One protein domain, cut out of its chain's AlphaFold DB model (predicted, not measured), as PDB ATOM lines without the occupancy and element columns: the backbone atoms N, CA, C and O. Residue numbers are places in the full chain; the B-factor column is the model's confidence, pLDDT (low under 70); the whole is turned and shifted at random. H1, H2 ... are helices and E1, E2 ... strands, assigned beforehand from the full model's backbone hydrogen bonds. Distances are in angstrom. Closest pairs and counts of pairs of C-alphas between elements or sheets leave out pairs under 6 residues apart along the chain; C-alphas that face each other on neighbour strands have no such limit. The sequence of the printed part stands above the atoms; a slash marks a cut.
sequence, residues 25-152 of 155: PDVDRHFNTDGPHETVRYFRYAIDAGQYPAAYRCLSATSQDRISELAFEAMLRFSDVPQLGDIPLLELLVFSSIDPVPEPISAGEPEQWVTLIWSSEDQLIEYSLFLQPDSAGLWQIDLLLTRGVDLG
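This is residues 25 to 152 of the 155 residues of an uncharacterized protein of Firmicutes bacterium (UniProt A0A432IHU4). A strongly twisted wall of three antiparallel strands has a cluster of five helices gathered on one side of it. H1, H2, H4 and H5 make a ring in which each helix touches the next; H1 and H5 pack on the sheet, H4 lies beyond it on H2 and H5, and H3 packs on the edge strand E3. The long link of residues 96 to 111 follows the other edge of the sheet, tied to E1 by two short pairings. The printed part has 128 residues with five named helices, H1 to H5, followed by three named strands in the sheet order E1, E2, E3, and its class is mixed, helices and strands. It is compact, with a radius of gyration of the C-alphas of 14.0 A, and rounded, spanning 42 by 36 by 29 A.

The printed part begins at Pro 25 and reaches H1, residues 36 to 48, at C-alpha 36 (44.727, -12.389, 18.446); H1 is 18.4 A long. H2, residues 52 to 57, measures 8.6 A, and H3, residues 61 to 66, measures 8.8 A. H4, residues 69 to 78, is 14.3 A long, and H5, residues 89 to 95, is 10.0 A long. E1, residues 112 to 119, begins at C-alpha 112 (46.126, -8.507, 24.310) and covers 22.5 A. E2, residues 124 to 133, covers 29.3 A. E3, residues 139 to 150, covers 26.7 A, bends by 75 degrees at residue 144 and ends at C-alpha 150 (27.788, -5.840, 32.738).

E1, E2 and E3 form a meander, each strand the antiparallel neighbour of the one before. E1 and E2 are a hairpin with directions at 156 degrees; N 116 and O 127 are within hydrogen-bond range at 2.8 A. E2 and E3 are a hairpin at 159 degrees, with N 128 and O 147 at 2.8 A. H1 and H5 with this sheet make two layers, that is, helices on one face of a sheet. H1 is at a height over the sheet of 6.1 A, over none of the strands, but only just: 2 of its 13 C-alphas fall on E2 and 2 on E3. Its closest C-alphas to E3 are those of Pro 36 and Trp 139, 5.7 A apart. H5 lies over E1 at a height of 8.4 A, across the strands at 66 degrees on the local plane, and the closest C-alphas, of Leu 92 and Trp 118, are 6.2 A apart. H1, with residues 44 to 48 alone, touches H5 about perpendicular at 79 degrees, the C-alphas of Arg 44 and Val 94 being 5.7 A apart. H1, with residues 42 to 47 alone, touches H2 in a helical hairpin, a shallow tilt of 23 degrees, opposite ways; the C-alphas of Phe 43 and Ala 55 are 4.8 A apart. H2 only grazes the sheet with residues 55 to 57. H4 touches H2 at a steep tilt of 55 degrees, with the C-alphas of Tyr 56 and Glu 69 6.3 A apart. H4 also touches H5 about perpendicular at 76 degrees, with Leu 76 and Leu 90 closest, their C-alphas 5.3 A apart. H4 is not on the sheet. H3 is on the sheet; its closest C-alphas to E3 are those of Ser 63 and Asp 142, 5.8 A apart. In H1, H2, H3, H4 and H5 every O i to N i+4 pair is within hydrogen-bond range.

The two C-alphas farthest apart, those of Asp 122 and Ala 136, are 42.7 A apart. The printed part has no cut. The link from H5 to E1, 16 residues, is long; residues 97 to 98 pair antiparallel with 116 to 117 of E1, and residues 103 to 104 with 112 to 113 of E1. The link from H4 to H5 is short, and the other links are tight. The mean pLDDT of the printed part is 93.5, and no printed residue is under 70.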
ATOM      1  N   PRO A  25      31.998 -26.935   7.878       87.62
ATOM      2  CA  PRO A  25      33.377 -26.895   7.419       87.62
ATOM      3  C   PRO A  25      34.375 -26.971   8.574       87.62
ATOM      4  O   PRO A  25      34.166 -26.367   9.626       87.62
ATOM      5  N   ASP A  26      35.468 -27.694   8.356       92.00
ATOM      6  CA  ASP A  26      36.601 -27.767   9.278       92.00
ATOM      7  C   ASP A  26      37.206 -26.370   9.495       92.00
ATOM      8  O   ASP A  26      37.509 -25.670   8.522       92.00
ATOM      9  N   VAL A  27      37.358 -25.964  10.757       94.44
ATOM     10  CA  VAL A  27      37.888 -24.648  11.135       94.44
ATOM     11  C   VAL A  27      39.296 -24.409  10.578       94.44
ATOM     12  O   VAL A  27      39.580 -23.308  10.101       94.44
ATOM     13  N   ASP A  28      40.132 -25.452  10.515       93.31
ATOM     14  CA  ASP A  28      41.530 -25.381  10.065       93.31
ATOM     15  C   ASP A  28      41.648 -25.017   8.571       93.31
ATOM     16  O   ASP A  28      42.728 -24.704   8.073       93.31
ATOM     17  N   ARG A  29      40.537 -25.049   7.820       92.12
ATOM     18  CA  ARG A  29      40.494 -24.654   6.401       92.12
ATOM     19  C   ARG A  29      40.168 -23.184   6.176       92.12
ATOM     20  O   ARG A  29      40.342 -22.701   5.059       92.12
ATOM     21  N   HIS A  30      39.639 -22.505   7.189       91.38
ATOM     22  CA  HIS A  30      39.052 -21.173   7.044       91.38
ATOM     23  C   HIS A  30      39.714 -20.117   7.922       91.38
ATOM     24  O   HIS A  30      39.642 -18.939   7.582       91.38
ATOM     25  N   PHE A  31      40.359 -20.537   9.008       94.19
ATOM     26  CA  PHE A  31      40.951 -19.653   9.999       94.19
ATOM     27  C   PHE A  31      42.370 -20.105  10.345       94.19
ATOM     28  O   PHE A  31      42.737 -21.264  10.148       94.19
ATOM     29  N   ASN A  32      43.158 -19.186  10.891       93.00
ATOM     30  CA  ASN A  32      44.461 -19.464  11.485       93.00
ATOM     31  C   ASN A  32      44.566 -18.774  12.852       93.00
ATOM     32  O   ASN A  32      43.624 -18.123  13.304       93.00
ATOM     33  N   THR A  33      45.710 -18.934  13.513       95.62
ATOM     34  CA  THR A  33      45.985 -18.347  14.830       95.62
ATOM     35  C   THR A  33      47.173 -17.380  14.793       95.62
ATOM     36  O   THR A  33      47.884 -17.211  15.779       95.62
ATOM     37  N   ASP A  34      47.397 -16.720  13.651       94.94
ATOM     38  CA  ASP A  34      48.544 -15.818  13.440       94.94
ATOM     39  C   ASP A  34      48.362 -14.446  14.119       94.94
ATOM     40  O   ASP A  34      49.297 -13.648  14.208       94.94
ATOM     41  N   GLY A  35      47.152 -14.154  14.597       95.62
ATOM     42  CA  GLY A  35      46.810 -12.906  15.265       95.62
ATOM     43  C   GLY A  35      45.713 -13.100  16.310       95.62
ATOM     44  O   GLY A  35      44.909 -14.023  16.189       95.62
ATOM     45  N   PRO A  36      45.612 -12.202  17.300       96.50
ATOM     46  CA  PRO A  36      44.727 -12.389  18.446       96.50
ATOM     47  C   PRO A  36      43.256 -12.398  18.029       96.50
ATOM     48  O   PRO A  36      42.489 -13.285  18.396       96.50
ATOM     49  N   HIS A  37      42.867 -11.443  17.188       95.81
ATOM     50  CA  HIS A  37      41.502 -11.359  16.684       95.81
ATOM     51  C   HIS A  37      41.110 -12.596  15.852       95.81
ATOM     52  O   HIS A  37      40.012 -13.128  16.012       95.81
ATOM     53  N   GLU A  38      42.005 -13.088  14.985       96.00
ATOM     54  CA  GLU A  38      41.723 -14.272  14.161       96.00
ATOM     55  C   GLU A  38      41.688 -15.554  14.999       96.00
ATOM     56  O   GLU A  38      40.799 -16.375  14.792       96.00
ATOM     57  N   THR A  39      42.538 -15.671  16.026       97.62
ATOM     58  CA  THR A  39      42.467 -16.755  17.016       97.62
ATOM     59  C   THR A  39      41.118 -16.787  17.723       97.62
ATOM     60  O   THR A  39      40.537 -17.860  17.872       97.62
ATOM     61  N   VAL A  40      40.563 -15.636  18.121       97.62
ATOM     62  CA  VAL A  40      39.216 -15.603  18.711       97.62
ATOM     63  C   VAL A  40      38.159 -16.035  17.695       97.62
ATOM     64  O   VAL A  40      37.262 -16.798  18.045       97.62
ATOM     65  N   ARG A  41      38.260 -15.628  16.424       96.75
ATOM     66  CA  ARG A  41      37.331 -16.090  15.375       96.75
ATOM     67  C   ARG A  41      37.419 -17.597  15.147       96.75
ATOM     68  O   ARG A  41      36.375 -18.244  15.107       96.75
ATOM     69  N   TYR A  42      38.633 -18.143  15.062       97.56
ATOM     70  CA  TYR A  42      38.882 -19.583  15.001       97.56
ATOM     71  C   TYR A  42      38.204 -20.277  16.185       97.56
ATOM     72  O   TYR A  42      37.395 -21.182  15.998       97.56
ATOM     73  N   PHE A  43      38.507 -19.833  17.409       97.88
ATOM     74  CA  PHE A  43      38.035 -20.455  18.643       97.88
ATOM     75  C   PHE A  43      36.509 -20.486  18.715       97.88
ATOM     76  O   PHE A  43      35.910 -21.534  18.950       97.88
ATOM     77  N   ARG A  44      35.868 -19.348  18.438       97.06
ATOM     78  CA  ARG A  44      34.409 -19.217  18.448       97.06
ATOM     79  C   ARG A  44      33.744 -20.072  17.381       97.06
ATOM     80  O   ARG A  44      32.776 -20.761  17.682       97.06
ATOM     81  N   TYR A  45      34.275 -20.058  16.157       96.50
ATOM     82  CA  TYR A  45      33.759 -20.901  15.084       96.50
ATOM     83  C   TYR A  45      33.899 -22.384  15.435       96.50
ATOM     84  O   TYR A  45      32.962 -23.147  15.237       96.50
ATOM     85  N   ALA A  46      35.040 -22.799  15.989       97.38
ATOM     86  CA  ALA A  46      35.254 -24.179  16.402       97.38
ATOM     87  C   ALA A  46      34.243 -24.617  17.475       97.38
ATOM     88  O   ALA A  46      33.737 -25.734  17.407       97.38
ATOM     89  N   ILE A  47      33.902 -23.740  18.425       97.19
ATOM     90  CA  ILE A  47      32.862 -24.002  19.429       97.19
ATOM     91  C   ILE A  47      31.477 -24.112  18.779       97.19
ATOM     92  O   ILE A  47      30.791 -25.109  18.998       97.19
ATOM     93  N   ASP A  48      31.088 -23.136  17.956       95.62
ATOM     94  CA  ASP A  48      29.789 -23.110  17.261       95.62
ATOM     95  C   ASP A  48      29.601 -24.337  16.347       95.62
ATOM     96  O   ASP A  48      28.551 -24.977  16.313       95.62
ATOM     97  N   ALA A  49      30.677 -24.752  15.674       94.56
ATOM     98  CA  ALA A  49      30.726 -25.935  14.822       94.56
ATOM     99  C   ALA A  49      30.782 -27.271  15.592       94.56
ATOM    100  O   ALA A  49      30.796 -28.333  14.962       94.56
ATOM    101  N   GLY A  50      30.876 -27.250  16.926       94.62
ATOM    102  CA  GLY A  50      31.057 -28.442  17.761       94.62
ATOM    103  C   GLY A  50      32.423 -29.128  17.606       94.62
ATOM    104  O   GLY A  50      32.595 -30.278  18.009       94.62
ATOM    105  N   GLN A  51      33.408 -28.441  17.028       95.94
ATOM    106  CA  GLN A  51      34.789 -28.895  16.858       95.94
ATOM    107  C   GLN A  51      35.613 -28.590  18.124       95.94
ATOM    108  O   GLN A  51      36.660 -27.945  18.068       95.94
ATOM    109  N   TYR A  52      35.151 -29.066  19.286       96.19
ATOM    110  CA  TYR A  52      35.770 -28.781  20.591       96.19
ATOM    111  C   TYR A  52      37.260 -29.130  20.697       96.19
ATOM    112  O   TYR A  52      37.981 -28.321  21.281       96.19
ATOM    113  N   PRO A  53      37.774 -30.228  20.100       96.81
ATOM    114  CA  PRO A  53      39.211 -30.488  20.107       96.81
ATOM    115  C   PRO A  53      40.012 -29.371  19.432       96.81
ATOM    116  O   PRO A  53      41.116 -29.054  19.856       96.81
ATOM    117  N   ALA A  54      39.466 -28.753  18.381       97.00
ATOM    118  CA  ALA A  54      40.109 -27.631  17.708       97.00
ATOM    119  C   ALA A  54      40.067 -26.363  18.568       97.00
ATOM    120  O   ALA A  54      41.100 -25.725  18.751       97.00
ATOM    121  N   ALA A  55      38.919 -26.057  19.181       97.69
ATOM    122  CA  ALA A  55      38.808 -24.951  20.133       97.69
ATOM    123  C   ALA A  55      39.775 -25.117  21.321       97.69
ATOM    124  O   ALA A  55      40.448 -24.170  21.718       97.69
ATOM    125  N   TYR A  56      39.901 -26.335  21.853       98.12
ATOM    126  CA  TYR A  56      40.798 -26.648  22.961       98.12
ATOM    127  C   TYR A  56      42.277 -26.427  22.605       98.12
ATOM    128  O   TYR A  56      43.045 -25.941  23.433       98.12
ATOM    129  N   ARG A  57      42.685 -26.697  21.355       96.19
ATOM    130  CA  ARG A  57      44.055 -26.415  20.889       96.19
ATOM    131  C   ARG A  57      44.404 -24.927  20.877       96.19
ATOM    132  O   ARG A  57      45.586 -24.607  20.932       96.19
ATOM    133  N   CYS A  58      43.419 -24.030  20.819       96.88
ATOM    134  CA  CYS A  58      43.664 -22.590  20.928       96.88
ATOM    135  C   CYS A  58      44.012 -22.153  22.349       96.88
ATOM    136  O   CYS A  58      44.413 -21.009  22.535       96.88
ATOM    137  N   LEU A  59      43.817 -23.007  23.356       97.75
ATOM    138  CA  LEU A  59      44.080 -22.636  24.738       97.75
ATOM    139  C   LEU A  59      45.575 -22.599  25.029       97.75
ATOM    140  O   LEU A  59      46.342 -23.396  24.488       97.75
ATOM    141  N   SER A  60      45.969 -21.715  25.942       97.56
ATOM    142  CA  SER A  60      47.337 -21.652  26.438       97.56
ATOM    143  C   SER A  60      47.742 -22.972  27.091       97.56
ATOM    144  O   SER A  60      46.909 -23.666  27.681       97.56
ATOM    145  N   ALA A  61      49.034 -23.309  27.051       96.00
ATOM    146  CA  ALA A  61      49.543 -24.497  27.746       96.00
ATOM    147  C   ALA A  61      49.144 -24.502  29.235       96.00
ATOM    148  O   ALA A  61      48.733 -25.526  29.769       96.00
ATOM    149  N   THR A  62      49.163 -23.335  29.887       95.62
ATOM    150  CA  THR A  62      48.724 -23.179  31.280       95.62
ATOM    151  C   THR A  62      47.243 -23.503  31.470       95.62
ATOM    152  O   THR A  62      46.890 -24.187  32.431       95.62
ATOM    153  N   SER A  63      46.375 -23.055  30.560       96.88
ATOM    154  CA  SER A  63      44.959 -23.426  30.565       96.88
ATOM    155  C   SER A  63      44.773 -24.935  30.355       96.88
ATOM    156  O   SER A  63      44.052 -25.566  31.128       96.88
ATOM    157  N   GLN A  64      45.472 -25.534  29.384       97.25
ATOM    158  CA  GLN A  64      45.396 -26.974  29.092       97.25
ATOM    159  C   GLN A  64      45.916 -27.853  30.247       97.25
ATOM    160  O   GLN A  64      45.381 -28.931  30.502       97.25
ATOM    161  N   ASP A  65      46.916 -27.383  30.998       96.94
ATOM    162  CA  ASP A  65      47.442 -28.075  32.184       96.94
ATOM    163  C   ASP A  65      46.441 -28.099  33.353       96.94
ATOM    164  O   ASP A  65      46.520 -28.954  34.243       96.94
ATOM    165  N   ARG A  66      45.517 -27.131  33.402       96.50
ATOM    166  CA  ARG A  66      44.531 -26.978  34.487       96.50
ATOM    167  C   ARG A  66      43.161 -27.528  34.130       96.50
ATOM    168  O   ARG A  66      42.451 -27.998  35.017       96.50
ATOM    169  N   ILE A  67      42.791 -27.460  32.860       95.44
ATOM    170  CA  ILE A  67      41.473 -27.816  32.363       95.44
ATOM    171  C   ILE A  67      41.681 -28.886  31.303       95.44
ATOM    172  O   ILE A  67      42.110 -28.575  30.206       95.44
ATOM    173  N   SER A  68      41.361 -30.143  31.611       97.25
ATOM    174  CA  SER A  68      41.368 -31.195  30.587       97.25
ATOM    175  C   SER A  68      40.364 -30.894  29.469       97.25
ATOM    176  O   SER A  68      39.331 -30.279  29.729       97.25
ATOM    177  N   GLU A  69      40.590 -31.429  28.272       97.31
ATOM    178  CA  GLU A  69      39.691 -31.262  27.120       97.31
ATOM    179  C   GLU A  69      38.225 -31.622  27.431       97.31
ATOM    180  O   GLU A  69      37.312 -30.864  27.108       97.31
ATOM    181  N   LEU A  70      37.987 -32.722  28.156       96.50
ATOM    182  CA  LEU A  70      36.637 -33.114  28.577       96.50
ATOM    183  C   LEU A  70      36.012 -32.105  29.555       96.50
ATOM    184  O   LEU A  70      34.820 -31.813  29.477       96.50
ATOM    185  N   ALA A  71      36.810 -31.579  30.490       96.12
ATOM    186  CA  ALA A  71      36.348 -30.563  31.433       96.12
ATOM    187  C   ALA A  71      36.047 -29.236  30.723       96.12
ATOM    188  O   ALA A  71      35.069 -28.581  31.065       96.12
ATOM    189  N   PHE A  72      36.841 -28.875  29.714       96.88
ATOM    190  CA  PHE A  72      36.593 -27.724  28.853       96.88
ATOM    191  C   PHE A  72      35.265 -27.864  28.099       96.88
ATOM    192  O   PHE A  72      34.435 -26.959  28.153       96.88
ATOM    193  N   GLU A  73      35.010 -29.014  27.468       96.31
ATOM    194  CA  GLU A  73      33.738 -29.258  26.781       96.31
ATOM    195  C   GLU A  73      32.543 -29.200  27.749       96.31
ATOM    196  O   GLU A  73      31.511 -28.603  27.440       96.31
ATOM    197  N   ALA A  74      32.682 -29.783  28.944       94.44
ATOM    198  CA  ALA A  74      31.650 -29.711  29.974       94.44
ATOM    199  C   ALA A  74      31.414 -28.268  30.452       94.44
ATOM    200  O   ALA A  74      30.266 -27.862  30.616       94.44
ATOM    201  N   MET A  75      32.482 -27.489  30.638       94.12
ATOM    202  CA  MET A  75      32.403 -26.082  31.030       94.12
ATOM    203  C   MET A  75      31.620 -25.268  29.997       94.12
ATOM    204  O   MET A  75      30.689 -24.564  30.366       94.12
ATOM    205  N   LEU A  76      31.912 -25.431  28.703       94.12
ATOM    206  CA  LEU A  76      31.162 -24.749  27.645       94.12
ATOM    207  C   LEU A  76      29.664 -25.079  27.680       94.12
ATOM    208  O   LEU A  76      28.838 -24.203  27.468       94.12
ATOM    209  N   ARG A  77      29.299 -26.337  27.946       89.75
ATOM    210  CA  ARG A  77      27.901 -26.792  27.880       89.75
ATOM    211  C   ARG A  77      27.077 -26.493  29.130       89.75
ATOM    212  O   ARG A  77      25.855 -26.438  29.029       89.75
ATOM    213  N   PHE A  78      27.720 -26.409  30.292       90.88
ATOM    214  CA  PHE A  78      27.025 -26.451  31.583       90.88
ATOM    215  C   PHE A  78      27.415 -25.334  32.548       90.88
ATOM    216  O   PHE A  78      26.891 -25.311  33.658       90.88
ATOM    217  N   SER A  79      28.367 -24.467  32.194       89.94
ATOM    218  CA  SER A  79      28.755 -23.346  33.051       89.94
ATOM    219  C   SER A  79      28.112 -22.048  32.591       89.94
ATOM    220  O   SER A  79      28.300 -21.606  31.456       89.94
ATOM    221  N   ASP A  80      27.425 -21.424  33.532       89.44
ATOM    222  CA  ASP A  80      27.014 -20.032  33.460       89.44
ATOM    223  C   ASP A  80      28.132 -19.151  34.028       89.44
ATOM    224  O   ASP A  80      28.995 -19.635  34.770       89.44
ATOM    225  N   VAL A  81      28.141 -17.863  33.682       83.38
ATOM    226  CA  VAL A  81      29.071 -16.870  34.236       83.38
ATOM    227  C   VAL A  81      28.321 -16.028  35.272       83.38
ATOM    228  O   VAL A  81      27.660 -15.053  34.904       83.38
ATOM    229  N   PRO A  82      28.408 -16.351  36.580       76.00
ATOM    230  CA  PRO A  82      27.525 -15.747  37.579       76.00
ATOM    231  C   PRO A  82      27.721 -14.240  37.729       76.00
ATOM    232  O   PRO A  82      26.792 -13.503  38.047       76.00
ATOM    233  N   GLN A  83      28.936 -13.753  37.467       78.25
ATOM    234  CA  GLN A  83      29.265 -12.329  37.539       78.25
ATOM    235  C   GLN A  83      28.567 -11.495  36.454       78.25
ATOM    236  O   GLN A  83      28.585 -10.273  36.544       78.25
ATOM    237  N   LEU A  84      27.970 -12.145  35.452       83.75
ATOM    238  CA  LEU A  84      27.353 -11.526  34.281       83.75
ATOM    239  C   LEU A  84      25.857 -11.853  34.176       83.75
ATOM    240  O   LEU A  84      25.309 -11.900  33.081       83.75
ATOM    241  N   GLY A  85      25.196 -12.098  35.312       80.81
ATOM    242  CA  GLY A  85      23.761 -12.401  35.349       80.81
ATOM    243  C   GLY A  85      23.428 -13.844  34.970       80.81
ATOM    244  O   GLY A  85      22.373 -14.085  34.393       80.81
ATOM    245  N   ASP A  86      24.327 -14.784  35.282       85.44
ATOM    246  CA  ASP A  86      24.171 -16.217  34.998       85.44
ATOM    247  C   ASP A  86      23.984 -16.534  33.500       85.44
ATOM    248  O   ASP A  86      23.300 -17.484  33.127       85.44
ATOM    249  N   ILE A  87      24.612 -15.750  32.617       89.62
ATOM    250  CA  ILE A  87      24.588 -16.036  31.178       89.62
ATOM    251  C   ILE A  87      25.460 -17.261  30.876       89.62
ATOM    252  O   ILE A  87      26.603 -17.320  31.351       89.62
ATOM    253  N   PRO A  88      24.983 -18.206  30.044       92.81
ATOM    254  CA  PRO A  88      25.780 -19.346  29.615       92.81
ATOM    255  C   PRO A  88      27.091 -18.908  28.956       92.81
ATOM    256  O   PRO A  88      27.101 -18.078  28.044       92.81
ATOM    257  N   LEU A  89      28.216 -19.515  29.342       92.88
ATOM    258  CA  LEU A  89      29.517 -19.190  28.742       92.88
ATOM    259  C   LEU A  89      29.507 -19.395  27.219       92.88
ATOM    260  O   LEU A  89      30.071 -18.594  26.474       92.88
ATOM    261  N   LEU A  90      28.831 -20.448  26.749       94.50
ATOM    262  CA  LEU A  90      28.639 -20.702  25.322       94.50
ATOM    263  C   LEU A  90      27.978 -19.520  24.613       94.50
ATOM    264  O   LEU A  90      28.363 -19.188  23.495       94.50
ATOM    265  N   GLU A  91      27.004 -18.883  25.257       93.62
ATOM    266  CA  GLU A  91      26.271 -17.766  24.676       93.62
ATOM    267  C   GLU A  91      27.159 -16.527  24.528       93.62
ATOM    268  O   GLU A  91      27.213 -15.945  23.442       93.62
ATOM    269  N   LEU A  92      27.960 -16.206  25.548       93.56
ATOM    270  CA  LEU A  92      28.965 -15.139  25.466       93.56
ATOM    271  C   LEU A  92      30.013 -15.422  24.386       93.56
ATOM    272  O   LEU A  92      30.411 -14.522  23.647       93.56
ATOM    273  N   LEU A  93      30.468 -16.667  24.264       95.38
ATOM    274  CA  LEU A  93      31.491 -17.018  23.287       95.38
ATOM    275  C   LEU A  93      30.942 -17.050  21.862       95.38
ATOM    276  O   LEU A  93      31.625 -16.604  20.950       95.38
ATOM    277  N   VAL A  94      29.731 -17.549  21.625       95.44
ATOM    278  CA  VAL A  94      29.229 -17.783  20.261       95.44
ATOM    279  C   VAL A  94      28.378 -16.629  19.746       95.44
ATOM    280  O   VAL A  94      28.563 -16.230  18.598       95.44
ATOM    281  N   PHE A  95      27.514 -16.036  20.568       94.94
ATOM    282  CA  PHE A  95      26.499 -15.084  20.098       94.94
ATOM    283  C   PHE A  95      26.870 -13.606  20.281       94.94
ATOM    284  O   PHE A  95      26.123 -12.728  19.855       94.94
ATOM    285  N   SER A  96      28.050 -13.312  20.823       95.62
ATOM    286  CA  SER A  96      28.579 -11.945  20.907       95.62
ATOM    287  C   SER A  96      29.136 -11.426  19.578       95.62
ATOM    288  O   SER A  96      29.592 -12.179  18.716       95.62
ATOM    289  N   SER A  97      29.212 -10.111  19.419       95.81
ATOM    290  CA  SER A  97      30.111  -9.503  18.428       95.81
ATOM    291  C   SER A  97      31.547  -9.450  18.970       95.81
ATOM    292  O   SER A  97      31.744  -9.526  20.177       95.81
ATOM    293  N   ILE A  98      32.565  -9.391  18.106       96.50
ATOM    294  CA  ILE A  98      33.951  -9.128  18.538       96.50
ATOM    295  C   ILE A  98      34.219  -7.641  18.343       96.50
ATOM    296  O   ILE A  98      33.934  -7.116  17.263       96.50
ATOM    297  N   ASP A  99      34.795  -6.992  19.352       94.88
ATOM    298  CA  ASP A  99      35.403  -5.679  19.175       94.88
ATOM    299  C   ASP A  99      36.553  -5.799  18.156       94.88
ATOM    300  O   ASP A  99      37.503  -6.559  18.386       94.88
ATOM    301  N   PRO A 100      36.491  -5.089  17.013       90.94
ATOM    302  CA  PRO A 100      37.504  -5.195  15.970       90.94
ATOM    303  C   PRO A 100      38.892  -4.707  16.408       90.94
ATOM    304  O   PRO A 100      39.856  -4.923  15.669       90.94
ATOM    305  N   VAL A 101      39.010  -4.030  17.555       92.12
ATOM    306  CA  VAL A 101      40.269  -3.487  18.065       92.12
ATOM    307  C   VAL A 101      40.696  -4.239  19.330       92.12
ATOM    308  O   VAL A 101      40.179  -3.975  20.413       92.12
ATOM    309  N   PRO A 102      41.682  -5.146  19.231       92.44
ATOM    310  CA  PRO A 102      42.322  -5.717  20.409       92.44
ATOM    311  C   PRO A 102      42.989  -4.640  21.275       92.44
ATOM    312  O   PRO A 102      43.639  -3.725  20.762       92.44
ATOM    313  N   GLU A 103      42.877  -4.775  22.595       94.62
ATOM    314  CA  GLU A 103      43.475  -3.858  23.565       94.62
ATOM    315  C   GLU A 103      44.801  -4.438  24.089       94.62
ATOM    316  O   GLU A 103      44.805  -5.533  24.653       94.62
ATOM    317  N   PRO A 104      45.939  -3.737  23.952       93.75
ATOM    318  CA  PRO A 104      47.195  -4.183  24.545       93.75
ATOM    319  C   PRO A 104      47.141  -4.095  26.072       93.75
ATOM    320  O   PRO A 104      46.697  -3.092  26.629       93.75
ATOM    321  N   ILE A 105      47.658  -5.110  26.761       91.06
ATOM    322  CA  ILE A 105      47.664  -5.144  28.234       91.06
ATOM    323  C   ILE A 105      48.681  -4.162  28.809       91.06
ATOM    324  O   ILE A 105      48.470  -3.548  29.856       91.06
ATOM    325  N   SER A 106      49.825  -4.029  28.144       89.38
ATOM    326  CA  SER A 106      50.903  -3.129  28.533       89.38
ATOM    327  C   SER A 106      51.704  -2.703  27.308       89.38
ATOM    328  O   SER A 106      51.779  -3.406  26.303       89.38
ATOM    329  N   ALA A 107      52.288  -1.507  27.367       86.50
ATOM    330  CA  ALA A 107      53.031  -0.957  26.243       86.50
ATOM    331  C   ALA A 107      54.298  -1.780  25.960       86.50
ATOM    332  O   ALA A 107      55.181  -1.865  26.810       86.50
ATOM    333  N   GLY A 108      54.404  -2.317  24.742       84.81
ATOM    334  CA  GLY A 108      55.561  -3.097  24.286       84.81
ATOM    335  C   GLY A 108      55.462  -4.596  24.554       84.81
ATOM    336  O   GLY A 108      56.314  -5.337  24.073       84.81
ATOM    337  N   GLU A 109      54.417  -5.029  25.252       90.12
ATOM    338  CA  GLU A 109      54.143  -6.434  25.510       90.12
ATOM    339  C   GLU A 109      53.191  -6.999  24.443       90.12
ATOM    340  O   GLU A 109      52.329  -6.268  23.932       90.12
ATOM    341  N   PRO A 110      53.368  -8.266  24.032       92.31
ATOM    342  CA  PRO A 110      52.559  -8.853  22.980       92.31
ATOM    343  C   PRO A 110      51.154  -9.241  23.449       92.31
ATOM    344  O   PRO A 110      50.309  -9.478  22.599       92.31
ATOM    345  N   GLU A 111      50.871  -9.336  24.746       96.44
ATOM    346  CA  GLU A 111      49.581  -9.804  25.245       96.44
ATOM    347  C   GLU A 111      48.462  -8.785  25.015       96.44
ATOM    348  O   GLU A 111      48.634  -7.564  25.134       96.44
ATOM    349  N   GLN A 112      47.282  -9.309  24.688       96.94
ATOM    350  CA  GLN A 112      46.126  -8.507  24.310       96.94
ATOM    351  C   GLN A 112      44.838  -9.032  24.931       96.94
ATOM    352  O   GLN A 112      44.642 -10.236  25.088       96.94
ATOM    353  N   TRP A 113      43.928  -8.109  25.219       97.50
ATOM    354  CA  TRP A 113      42.523  -8.401  25.430       97.50
ATOM    355  C   TRP A 113      41.789  -8.352  24.095       97.50
ATOM    356  O   TRP A 113      41.905  -7.383  23.344       97.50
ATOM    357  N   VAL A 114      40.983  -9.373  23.818       97.69
ATOM    358  CA  VAL A 114      39.981  -9.320  22.749       97.69
ATOM    359  C   VAL A 114      38.607  -9.365  23.393       97.69
ATOM    360  O   VAL A 114      38.266 -10.334  24.072       97.69
ATOM    361  N   THR A 115      37.833  -8.299  23.200       97.44
ATOM    362  CA  THR A 115      36.524  -8.126  23.835       97.44
ATOM    363  C   THR A 115      35.414  -8.692  22.963       97.44
ATOM    364  O   THR A 115      35.329  -8.416  21.767       97.44
ATOM    365  N   LEU A 116      34.556  -9.495  23.580       97.06
ATOM    366  CA  LEU A 116      33.285  -9.943  23.044       97.06
ATOM    367  C   LEU A 116      32.184  -9.051  23.614       97.06
ATOM    368  O   LEU A 116      32.127  -8.845  24.823       97.06
ATOM    369  N   ILE A 117      31.326  -8.524  22.748       95.69
ATOM    370  CA  ILE A 117      30.218  -7.648  23.119       95.69
ATOM    371  C   ILE A 117      28.922  -8.417  22.892       95.69
ATOM    372  O   ILE A 117      28.520  -8.649  21.743       95.69
ATOM    373  N   TRP A 118      28.293  -8.826  23.987       94.88
ATOM    374  CA  TRP A 118      26.980  -9.460  23.999       94.88
ATOM    375  C   TRP A 118      25.927  -8.420  24.362       94.88
ATOM    376  O   TRP A 118      26.143  -7.601  25.251       94.88
ATOM    377  N   SER A 119      24.775  -8.446  23.702       92.25
ATOM    378  CA  SER A 119      23.681  -7.533  24.025       92.25
ATOM    379  C   SER A 119      22.327  -8.206  23.870       92.25
ATOM    380  O   SER A 119      22.097  -8.904  22.880       92.25
ATOM    381  N   SER A 120      21.418  -7.905  24.787       89.19
ATOM    382  CA  SER A 120      19.983  -8.168  24.685       89.19
ATOM    383  C   SER A 120      19.210  -6.843  24.739       89.19
ATOM    384  O   SER A 120      19.811  -5.771  24.685       89.19
ATOM    385  N   GLU A 121      17.878  -6.897  24.818       86.50
ATOM    386  CA  GLU A 121      17.054  -5.686  24.960       86.50
ATOM    387  C   GLU A 121      17.365  -4.920  26.257       86.50
ATOM    388  O   GLU A 121      17.379  -3.694  26.249       86.50
ATOM    389  N   ASP A 122      17.685  -5.635  27.339       86.00
ATOM    390  CA  ASP A 122      17.811  -5.062  28.683       86.00
ATOM    391  C   ASP A 122      19.258  -5.006  29.202       86.00
ATOM    392  O   ASP A 122      19.504  -4.528  30.312       86.00
ATOM    393  N   GLN A 123      20.229  -5.518  28.441       87.94
ATOM    394  CA  GLN A 123      21.577  -5.747  28.956       87.94
ATOM    395  C   GLN A 123      22.645  -5.644  27.866       87.94
ATOM    396  O   GLN A 123      22.454  -6.107  26.741       87.94
ATOM    397  N   LEU A 124      23.796  -5.077  28.229       91.88
ATOM    398  CA  LEU A 124      24.995  -5.000  27.402       91.88
ATOM    399  C   LEU A 124      26.186  -5.497  28.220       91.88
ATOM    400  O   LEU A 124      26.468  -4.967  29.291       91.88
ATOM    401  N   ILE A 125      26.893  -6.496  27.708       93.56
ATOM    402  CA  ILE A 125      28.017  -7.137  28.386       93.56
ATOM    403  C   ILE A 125      29.255  -7.078  27.518       93.56
ATOM    404  O   ILE A 125      29.232  -7.439  26.341       93.56
ATOM    405  N   GLU A 126      30.359  -6.715  28.153       94.81
ATOM    406  CA  GLU A 126      31.697  -6.909  27.623       94.81
ATOM    407  C   GLU A 126      32.349  -8.097  28.324       94.81
ATOM    408  O   GLU A 126      32.473  -8.124  29.547       94.81
ATOM    409  N   TYR A 127      32.793  -9.081  27.549       95.62
ATOM    410  CA  TYR A 127      33.544 -10.236  28.023       95.62
ATOM    411  C   TYR A 127      34.864 -10.326  27.262       95.62
ATOM    412  O   TYR A 127      34.880 -10.652  26.077       95.62
ATOM    413  N   SER A 128      35.985 -10.009  27.910       96.19
ATOM    414  CA  SER A 128      37.300 -10.028  27.264       96.19
ATOM    415  C   SER A 128      38.073 -11.306  27.569       96.19
ATOM    416  O   SER A 128      38.231 -11.717  28.723       96.19
ATOM    417  N   LEU A 129      38.621 -11.881  26.503       97.38
ATOM    418  CA  LEU A 129      39.548 -13.003  26.533       97.38
ATOM    419  C   LEU A 129      40.985 -12.481  26.570       97.38
ATOM    420  O   LEU A 129      41.315 -11.553  25.828       97.38
ATOM    421  N   PHE A 130      41.831 -13.082  27.407       97.62
ATOM    422  CA  PHE A 130      43.270 -12.828  27.417       97.62
ATOM    423  C   PHE A 130      43.948 -13.666  26.338       97.62
ATOM    424  O   PHE A 130      43.741 -14.882  26.275       97.62
ATOM    425  N   LEU A 131      44.769 -13.033  25.502       97.88
ATOM    426  CA  LEU A 131      45.531 -13.704  24.461       97.88
ATOM    427  C   LEU A 131      47.018 -13.374  24.540       97.88
ATOM    428  O   LEU A 131      47.405 -12.234  24.784       97.88
ATOM    429  N   GLN A 132      47.838 -14.380  24.251       97.25
ATOM    430  CA  GLN A 132      49.294 -14.271  24.186       97.25
ATOM    431  C   GLN A 132      49.846 -15.157  23.062       97.25
ATOM    432  O   GLN A 132      49.267 -16.214  22.790       97.25
ATOM    433  N   PRO A 133      50.948 -14.773  22.400       97.12
ATOM    434  CA  PRO A 133      51.637 -15.662  21.477       97.12
ATOM    435  C   PRO A 133      52.412 -16.749  22.227       97.12
ATOM    436  O   PRO A 133      52.932 -16.536  23.323       97.12
ATOM    437  N   ASP A 134      52.534 -17.917  21.609       95.19
ATOM    438  CA  ASP A 134      53.418 -18.980  22.066       95.19
ATOM    439  C   ASP A 134      54.845 -18.838  21.520       95.19
ATOM    440  O   ASP A 134      55.204 -17.866  20.851       95.19
ATOM    441  N   SER A 135      55.690 -19.833  21.795       93.19
ATOM    442  CA  SER A 135      57.078 -19.851  21.323       93.19
ATOM    443  C   SER A 135      57.221 -19.986  19.801       93.19
ATOM    444  O   SER A 135      58.293 -19.689  19.274       93.19
ATOM    445  N   ALA A 136      56.172 -20.419  19.097       93.56
ATOM    446  CA  ALA A 136      56.104 -20.470  17.640       93.56
ATOM    447  C   ALA A 136      55.487 -19.196  17.032       93.56
ATOM    448  O   ALA A 136      55.475 -19.056  15.809       93.56
ATOM    449  N   GLY A 137      55.018 -18.258  17.862       94.12
ATOM    450  CA  GLY A 137      54.352 -17.027  17.441       94.12
ATOM    451  C   GLY A 137      52.860 -17.194  17.141       94.12
ATOM    452  O   GLY A 137      52.250 -16.257  16.633       94.12
ATOM    453  N   LEU A 138      52.271 -18.354  17.451       96.31
ATOM    454  CA  LEU A 138      50.836 -18.587  17.314       96.31
ATOM    455  C   LEU A 138      50.112 -18.075  18.556       96.31
ATOM    456  O   LEU A 138      50.526 -18.330  19.685       96.31
ATOM    457  N   TRP A 139      49.013 -17.363  18.357       98.00
ATOM    458  CA  TRP A 139      48.237 -16.771  19.439       98.00
ATOM    459  C   TRP A 139      47.331 -17.797  20.100       98.00
ATOM    460  O   TRP A 139      46.621 -18.547  19.427       98.00
ATOM    461  N   GLN A 140      47.327 -17.777  21.428       98.12
ATOM    462  CA  GLN A 140      46.593 -18.692  22.293       98.12
ATOM    463  C   GLN A 140      45.739 -17.905  23.292       98.12
ATOM    464  O   GLN A 140      46.080 -16.781  23.653       98.12
ATOM    465  N   ILE A 141      44.643 -18.507  23.753       98.12
ATOM    466  CA  ILE A 141      43.708 -17.938  24.731       98.12
ATOM    467  C   ILE A 141      44.021 -18.500  26.116       98.12
ATOM    468  O   ILE A 141      44.052 -19.716  26.298       98.12
ATOM    469  N   ASP A 142      44.190 -17.636  27.114       96.88
ATOM    470  CA  ASP A 142      44.229 -18.072  28.509       96.88
ATOM    471  C   ASP A 142      42.843 -17.947  29.154       96.88
ATOM    472  O   ASP A 142      42.406 -16.863  29.531       96.88
ATOM    473  N   LEU A 143      42.138 -19.069  29.304       92.38
ATOM    474  CA  LEU A 143      40.815 -19.098  29.934       92.38
ATOM    475  C   LEU A 143      40.861 -18.957  31.457       92.38
ATOM    476  O   LEU A 143      39.818 -18.758  32.081       92.38
ATOM    477  N   LEU A 144      42.043 -19.033  32.070       91.38
ATOM    478  CA  LEU A 144      42.204 -18.752  33.496       91.38
ATOM    479  C   LEU A 144      42.240 -17.244  33.779       91.38
ATOM    480  O   LEU A 144      42.095 -16.837  34.933       91.38
ATOM    481  N   LEU A 145      42.413 -16.427  32.738       89.88
ATOM    482  CA  LEU A 145      42.449 -14.971  32.798       89.88
ATOM    483  C   LEU A 145      41.377 -14.404  31.865       89.88
ATOM    484  O   LEU A 145      41.615 -14.097  30.703       89.88
ATOM    485  N   THR A 146      40.169 -14.245  32.394       88.75
ATOM    486  CA  THR A 146      39.069 -13.578  31.686       88.75
ATOM    487  C   THR A 146      38.542 -12.426  32.526       88.75
ATOM    488  O   THR A 146      38.666 -12.424  33.754       88.75
ATOM    489  N   ARG A 147      37.980 -11.416  31.862       91.94
ATOM    490  CA  ARG A 147      37.283 -10.315  32.531       91.94
ATOM    491  C   ARG A 147      35.921 -10.117  31.892       91.94
ATOM    492  O   ARG A 147      35.770 -10.288  30.688       91.94
ATOM    493  N   GLY A 148      34.945  -9.753  32.708       88.38
ATOM    494  CA  GLY A 148      33.590  -9.489  32.260       88.38
ATOM    495  C   GLY A 148      33.011  -8.302  33.006       88.38
ATOM    496  O   GLY A 148      33.241  -8.167  34.210       88.38
ATOM    497  N   VAL A 149      32.271  -7.460  32.296       89.12
ATOM    498  CA  VAL A 149      31.548  -6.321  32.858       89.12
ATOM    499  C   VAL A 149      30.151  -6.286  32.255       89.12
ATOM    500  O   VAL A 149      29.995  -6.292  31.037       89.12
ATOM    501  N   ASP A 150      29.143  -6.228  33.119       86.69
ATOM    502  CA  ASP A 150      27.788  -5.840  32.738       86.69
ATOM    503  C   ASP A 150      27.687  -4.311  32.784       86.69
ATOM    504  O   ASP A 150      27.890  -3.690  33.832       86.69
ATOM    505  N   LEU A 151      27.433  -3.703  31.628       84.69
ATOM    506  CA  LEU A 151      27.295  -2.259  31.461       84.69
ATOM    507  C   LEU A 151      25.849  -1.783  31.695       84.69
ATOM    508  O   LEU A 151      25.604  -0.575  31.704       84.69
ATOM    509  N   GLY A 152      24.912  -2.713  31.922       72.88
ATOM    510  CA  GLY A 152      23.477  -2.459  32.004       72.88
ATOM    511  C   GLY A 152      22.852  -2.116  30.646       72.88
ATOM    512  O   GLY A 152      23.540  -1.813  29.672       72.88
TER     513      GLY A 152